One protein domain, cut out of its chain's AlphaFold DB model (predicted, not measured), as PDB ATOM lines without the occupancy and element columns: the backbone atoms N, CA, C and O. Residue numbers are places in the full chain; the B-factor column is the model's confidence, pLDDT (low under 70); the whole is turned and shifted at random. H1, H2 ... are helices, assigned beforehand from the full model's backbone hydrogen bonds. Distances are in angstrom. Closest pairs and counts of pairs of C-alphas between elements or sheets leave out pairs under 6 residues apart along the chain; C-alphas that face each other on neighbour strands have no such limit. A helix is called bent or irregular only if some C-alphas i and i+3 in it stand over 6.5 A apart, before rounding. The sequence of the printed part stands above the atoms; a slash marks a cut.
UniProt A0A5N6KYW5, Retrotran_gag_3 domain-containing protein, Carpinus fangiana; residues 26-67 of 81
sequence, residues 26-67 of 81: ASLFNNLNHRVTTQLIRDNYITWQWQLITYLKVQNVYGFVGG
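This is residues 26 to 67 of the 81 residues of the protein "Retrotran_gag_3 domain-containing protein" of Carpinus fangiana (UniProt A0A5N6KYW5). The printed part makes an open U: the long helix H2 is one side, the short helix H1 with the first part of the link after it is the other side, and the long link of residues 33 to 44 turns the backbone round at the end where H2 begins. At the other end of H2 the four residues of H3 make a small turn of helix next to Leu 56, while residues 41 to 47, of which 45 to 47 belong to H2, stick out at the bend of the U. There are 42 residues printed, with three named helices in the order H1, H2, H3 and no named strand, and the class is all helix. The whole is only just compact, close to loose, with a radius of gyration of the C-alphas of 10.8 A. The C-alphas span 27 by 21 by 14 A along their three main axes.

The printed part begins with H1, residues 26 to 32, from Ala 26 to Leu 32. Its first C-alpha is at (-8.207, -16.642, 5.213), and it measures 9.7 A from first to last C-alpha. Residues 33 to 44 follow, 12 residues with no named element. Their C-alphas lie 7 to 16 A from the mean of all C-alphas, and on this stretch the C-alpha of Asp 43 is at (-25.657, -30.831, 22.002). H2 is the longest helix, with 14 residues, 45 to 58, from Tyr 45 to Val 58. Its C-alphas run from (-24.472, -25.788, 19.385) to (-13.014, -9.574, 19.620), a length of 19.9 A. After residues 59 to 61 comes H3, residues 62 to 65, from Tyr 62 to Val 65, 5.2 A from first to last C-alpha. The C-alpha of Val 65 is at (-22.151, -10.443, 10.204), and Gly 66 and Gly 67 close the printed part.

H1 touches no helix. H1 and H2 are near each other: their closest C-alphas are 8.4 A apart, and 6 pairs of C-alphas lie within 10 A. H1 and H2 are joined by a long link of 12 residues. H2 and H3 are close but not clearly touching, with 2 pairs of C-alphas within 8 A. The closest C-alphas of the two are those of Leu 56 and Tyr 62, 4.6 A apart, and their centres are 12.4 A apart. The link from H2 to H3, 3 residues, is tight. H1 and H3 are apart, with no C-alpha of the one within 8 A of the other. Every O i to N i+4 pair is within hydrogen-bond range in H2, while in H1 it is 1 of 3, beside 3 of 4 O i to N i+3 pairs; H3 is too short for any O i to N i+4 pair, and its one O i to N i+3 pair is within range. No helix is bent or irregular.

The two C-alphas farthest apart are those of Ser 27 and Asp 43, 28.7 A from each other. The first and last printed C-alphas, of Ala 26 and Gly 67, are 21.0 A apart. The printed part runs from residue 26 to residue 67 of a full chain of 81 residues, and it has no cut. The link from H1 to H2 is long. Residues 41 to 47, of which 45 to 47 belong to H2, stand free, with no C-alpha 8 or more residues away along the chain within 10 A. The mean pLDDT of the printed part is 75.4. The model's confidence is low, under 70, in 13 residues, 26 to 38, which include H1, with its mean of 62. The mean is 85 in H2 and 80 in H3.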
ATOM      1  N   ALA A  26      -9.012 -15.501   4.775       60.59
ATOM      2  CA  ALA A  26      -8.207 -16.642   5.213       60.59
ATOM      3  C   ALA A  26      -7.474 -16.413   6.551       60.59
ATOM      4  O   ALA A  26      -7.336 -17.345   7.338       60.59
ATOM      5  N   SER A  27      -7.050 -15.182   6.859       62.69
ATOM      6  CA  SER A  27      -6.316 -14.868   8.094       62.69
ATOM      7  C   SER A  27      -7.223 -14.836   9.332       62.69
ATOM      8  O   SER A  27      -6.796 -15.218  10.424       62.69
ATOM      9  N   LEU A  28      -8.493 -14.442   9.158       62.78
ATOM     10  CA  LEU A  28      -9.530 -14.574  10.189       62.78
ATOM     11  C   LEU A  28      -9.797 -16.062  10.463       62.78
ATOM     12  O   LEU A  28      -9.751 -16.520  11.606       62.78
ATOM     13  N   PHE A  29      -9.984 -16.851   9.403       62.62
ATOM     14  CA  PHE A  29     -10.305 -18.272   9.542       62.62
ATOM     15  C   PHE A  29      -9.122 -19.138  10.002       62.62
ATOM     16  O   PHE A  29      -9.342 -20.128  10.696       62.62
ATOM     17  N   ASN A  30      -7.869 -18.746   9.745       63.78
ATOM     18  CA  ASN A  30      -6.685 -19.436  10.277       63.78
ATOM     19  C   ASN A  30      -6.690 -19.521  11.813       63.78
ATOM     20  O   ASN A  30      -6.260 -20.526  12.380       63.78
ATOM     21  N   ASN A  31      -7.237 -18.508  12.494       59.59
ATOM     22  CA  ASN A  31      -7.414 -18.542  13.947       59.59
ATOM     23  C   ASN A  31      -8.683 -19.289  14.400       59.59
ATOM     24  O   ASN A  31      -8.793 -19.657  15.565       59.59
ATOM     25  N   LEU A  32      -9.639 -19.541  13.506       63.03
ATOM     26  CA  LEU A  32     -10.782 -20.411  13.797       63.03
ATOM     27  C   LEU A  32     -10.400 -21.890  13.720       63.03
ATOM     28  O   LEU A  32     -10.849 -22.665  14.559       63.03
ATOM     29  N   ASN A  33      -9.538 -22.272  12.771       60.41
ATOM     30  CA  ASN A  33      -9.176 -23.669  12.500       60.41
ATOM     31  C   ASN A  33      -8.626 -24.435  13.717       60.41
ATOM     32  O   ASN A  33      -8.785 -25.646  13.785       60.41
ATOM     33  N   HIS A  34      -8.013 -23.762  14.697       60.00
ATOM     34  CA  HIS A  34      -7.542 -24.404  15.934       60.00
ATOM     35  C   HIS A  34      -8.530 -24.291  17.106       60.00
ATOM     36  O   HIS A  34      -8.375 -24.977  18.115       60.00
ATOM     37  N   ARG A  35      -9.507 -23.384  17.012       57.75
ATOM     38  CA  ARG A  35     -10.347 -22.939  18.135       57.75
ATOM     39  C   ARG A  35     -11.787 -23.434  18.034       57.75
ATOM     40  O   ARG A  35     -12.522 -23.414  19.016       57.75
ATOM     41  N   VAL A  36     -12.166 -23.860  16.837       60.06
ATOM     42  CA  VAL A  36     -13.512 -24.228  16.418       60.06
ATOM     43  C   VAL A  36     -13.428 -25.611  15.739       60.06
ATOM     44  O   VAL A  36     -13.835 -25.825  14.605       60.06
ATOM     45  N   THR A  37     -12.769 -26.552  16.421       55.44
ATOM     46  CA  THR A  37     -12.379 -27.879  15.898       55.44
ATOM     47  C   THR A  37     -13.353 -28.999  16.251       55.44
ATOM     48  O   THR A  37     -13.267 -30.088  15.694       55.44
ATOM     49  N   THR A  38     -14.274 -28.777  17.189       65.00
ATOM     50  CA  THR A  38     -15.291 -29.778  17.534       65.00
ATOM     51  C   THR A  38     -16.360 -29.784  16.458       65.00
ATOM     52  O   THR A  38     -16.906 -28.743  16.154       65.00
ATOM     53  N   GLN A  39     -16.700 -30.925  15.873       71.19
ATOM     54  CA  GLN A  39     -17.795 -30.987  14.903       71.19
ATOM     55  C   GLN A  39     -19.083 -30.382  15.498       71.19
ATOM     56  O   GLN A  39     -19.416 -30.658  16.653       71.19
ATOM     57  N   LEU A  40     -19.783 -29.530  14.740       72.81
ATOM     58  CA  LEU A  40     -21.052 -28.942  15.175       72.81
ATOM     59  C   LEU A  40     -22.099 -30.064  15.291       72.81
ATOM     60  O   LEU A  40     -22.493 -30.661  14.289       72.81
ATOM     61  N   ILE A  41     -22.534 -30.356  16.512       79.88
ATOM     62  CA  ILE A  41     -23.585 -31.319  16.850       79.88
ATOM     63  C   ILE A  41     -24.685 -30.613  17.651       79.88
ATOM     64  O   ILE A  41     -24.499 -29.519  18.180       79.88
ATOM     65  N   ARG A  42     -25.865 -31.227  17.754       83.31
ATOM     66  CA  ARG A  42     -27.019 -30.592  18.414       83.31
ATOM     67  C   ARG A  42     -26.729 -30.206  19.872       83.31
ATOM     68  O   ARG A  42     -27.159 -29.143  20.307       83.31
ATOM     69  N   ASP A  43     -25.942 -31.014  20.575       85.69
ATOM     70  CA  ASP A  43     -25.657 -30.831  22.002       85.69
ATOM     71  C   ASP A  43     -24.566 -29.789  22.289       85.69
ATOM     72  O   ASP A  43     -24.497 -29.257  23.396       85.69
ATOM     73  N   ASN A  44     -23.719 -29.457  21.307       82.56
ATOM     74  CA  ASN A  44     -22.646 -28.471  21.479       82.56
ATOM     75  C   ASN A  44     -22.934 -27.125  20.800       82.56
ATOM     76  O   ASN A  44     -22.109 -26.216  20.908       82.56
ATOM     77  N   TYR A  45     -24.094 -26.980  20.146       86.19
ATOM     78  CA  TYR A  45     -24.472 -25.788  19.385       86.19
ATOM     79  C   TYR A  45     -24.336 -24.496  20.199       86.19
ATOM     80  O   TYR A  45     -23.753 -23.530  19.717       86.19
ATOM     81  N   ILE A  46     -24.811 -24.486  21.450       88.38
ATOM     82  CA  ILE A  46     -24.753 -23.299  22.317       88.38
ATOM     83  C   ILE A  46     -23.298 -22.889  22.560       88.38
ATOM     84  O   ILE A  46     -22.937 -21.732  22.360       88.38
ATOM     85  N   THR A  47     -22.440 -23.836  22.939       85.75
ATOM     86  CA  THR A  47     -21.011 -23.582  23.178       85.75
ATOM     87  C   THR A  47     -20.318 -23.080  21.918       85.75
ATOM     88  O   THR A  47     -19.588 -22.088  21.962       85.75
ATOM     89  N   TRP A  48     -20.610 -23.710  20.783       83.94
ATOM     90  CA  TRP A  48     -20.110 -23.296  19.478       83.94
ATOM     91  C   TRP A  48     -20.523 -21.870  19.119       83.94
ATOM     92  O   TRP A  48     -19.698 -21.062  18.688       83.94
ATOM     93  N   GLN A  49     -21.791 -21.537  19.349       85.12
ATOM     94  CA  GLN A  49     -22.340 -20.212  19.104       85.12
ATOM     95  C   GLN A  49     -21.676 -19.164  20.006       85.12
ATOM     96  O   GLN A  49     -21.297 -18.100  19.518       85.12
ATOM     97  N   TRP A  50     -21.454 -19.460  21.290       86.69
ATOM     98  CA  TRP A  50     -20.730 -18.565  22.201       86.69
ATOM     99  C   TRP A  50     -19.291 -18.319  21.756       86.69
ATOM    100  O   TRP A  50     -18.839 -17.169  21.747       86.69
ATOM    101  N   GLN A  51     -18.570 -19.374  21.370       85.19
ATOM    102  CA  GLN A  51     -17.187 -19.269  20.901       85.19
ATOM    103  C   GLN A  51     -17.096 -18.438  19.618       85.19
ATOM    104  O   GLN A  51     -16.238 -17.557  19.520       85.19
ATOM    105  N   LEU A  52     -18.022 -18.657  18.681       83.06
ATOM    106  CA  LEU A  52     -18.115 -17.905  17.436       83.06
ATOM    107  C   LEU A  52     -18.456 -16.430  17.685       83.06
ATOM    108  O   LEU A  52     -17.749 -15.548  17.204       83.06
ATOM    109  N   ILE A  53     -19.490 -16.135  18.481       86.44
ATOM    110  CA  ILE A  53     -19.891 -14.754  18.795       86.44
ATOM    111  C   ILE A  53     -18.762 -14.008  19.509       86.44
ATOM    112  O   ILE A  53     -18.458 -12.870  19.155       86.44
ATOM    113  N   THR A  54     -18.125 -14.638  20.498       83.44
ATOM    114  CA  THR A  54     -17.009 -14.035  21.240       83.44
ATOM    115  C   THR A  54     -15.863 -13.691  20.299       83.44
ATOM    116  O   THR A  54     -15.335 -12.584  20.352       83.44
ATOM    117  N   TYR A  55     -15.521 -14.605  19.390       83.12
ATOM    118  CA  TYR A  55     -14.486 -14.369  18.392       83.12
ATOM    119  C   TYR A  55     -14.835 -13.197  17.464       83.12
ATOM    120  O   TYR A  55     -14.030 -12.283  17.291       83.12
ATOM    121  N   LEU A  56     -16.054 -13.181  16.917       84.25
ATOM    122  CA  LEU A  56     -16.512 -12.111  16.027       84.25
ATOM    123  C   LEU A  56     -16.534 -10.746  16.729       84.25
ATOM    124  O   LEU A  56     -16.252  -9.727  16.099       84.25
ATOM    125  N   LYS A  57     -16.846 -10.709  18.030       84.44
ATOM    126  CA  LYS A  57     -16.797  -9.484  18.843       84.44
ATOM    127  C   LYS A  57     -15.367  -9.003  19.076       84.44
ATOM    128  O   LYS A  57     -15.113  -7.815  18.903       84.44
ATOM    129  N   VAL A  58     -14.442  -9.903  19.424       84.00
ATOM    130  CA  VAL A  58     -13.014  -9.574  19.620       84.00
ATOM    131  C   VAL A  58     -12.400  -9.004  18.342       84.00
ATOM    132  O   VAL A  58     -11.634  -8.050  18.399       84.00
ATOM    133  N   GLN A  59     -12.793  -9.537  17.188       80.50
ATOM    134  CA  GLN A  59     -12.357  -9.054  15.878       80.50
ATOM    135  C   GLN A  59     -13.132  -7.814  15.391       80.50
ATOM    136  O   GLN A  59     -12.920  -7.367  14.271       80.50
ATOM    137  N   ASN A  60     -14.057  -7.272  16.195       81.50
ATOM    138  CA  ASN A  60     -14.956  -6.164  15.844       81.50
ATOM    139  C   ASN A  60     -15.807  -6.403  14.574       81.50
ATOM    140  O   ASN A  60     -16.420  -5.483  14.045       81.50
ATOM    141  N   VAL A  61     -15.902  -7.649  14.096       79.62
ATOM    142  CA  VAL A  61     -16.621  -7.984  12.857       79.62
ATOM    143  C   VAL A  61     -18.065  -8.428  13.076       79.62
ATOM    144  O   VAL A  61     -18.827  -8.552  12.120       79.62
ATOM    145  N   TYR A  62     -18.471  -8.652  14.328       83.06
ATOM    146  CA  TYR A  62     -19.812  -9.141  14.664       83.06
ATOM    147  C   TYR A  62     -20.939  -8.271  14.085       83.06
ATOM    148  O   TYR A  62     -21.933  -8.805  13.599       83.06
ATOM    149  N   GLY A  63     -20.766  -6.946  14.069       80.56
ATOM    150  CA  GLY A  63     -21.759  -6.029  13.510       80.56
ATOM    151  C   GLY A  63     -21.930  -6.146  11.991       80.56
ATOM    152  O   GLY A  63     -23.041  -5.956  11.504       80.56
ATOM    153  N   PHE A  64     -20.881  -6.529  11.253       77.94
ATOM    154  CA  PHE A  64     -20.972  -6.781   9.808       77.94
ATOM    155  C   PHE A  64     -21.657  -8.118   9.498       77.94
ATOM    156  O   PHE A  64     -22.379  -8.223   8.512       77.94
ATOM    157  N   VAL A  65     -21.477  -9.136  10.353       78.06
ATOM    158  CA  VAL A  65     -22.151 -10.443  10.204       78.06
ATOM    159  C   VAL A  65     -23.636 -10.344  10.565       78.06
ATOM    160  O   VAL A  65     -24.476 -10.930   9.890       78.06
ATOM    161  N   GLY A  66     -23.966  -9.588  11.615       73.50
ATOM    162  CA  GLY A  66     -25.344  -9.372  12.064       73.50
ATOM    163  C   GLY A  66     -26.132  -8.342  11.248       73.50
ATOM    164  O   GLY A  66     -27.274  -8.058  11.599       73.50
ATOM    165  N   GLY A  67     -25.536  -7.740  10.211       73.00
ATOM    166  CA  GLY A  67     -26.172  -6.699   9.393       73.00
ATOM    167  C   GLY A  67     -26.445  -5.382  10.132       73.00
ATOM    168  O   GLY A  67     -27.104  -4.500   9.591       73.00
TER     169      GLY A  67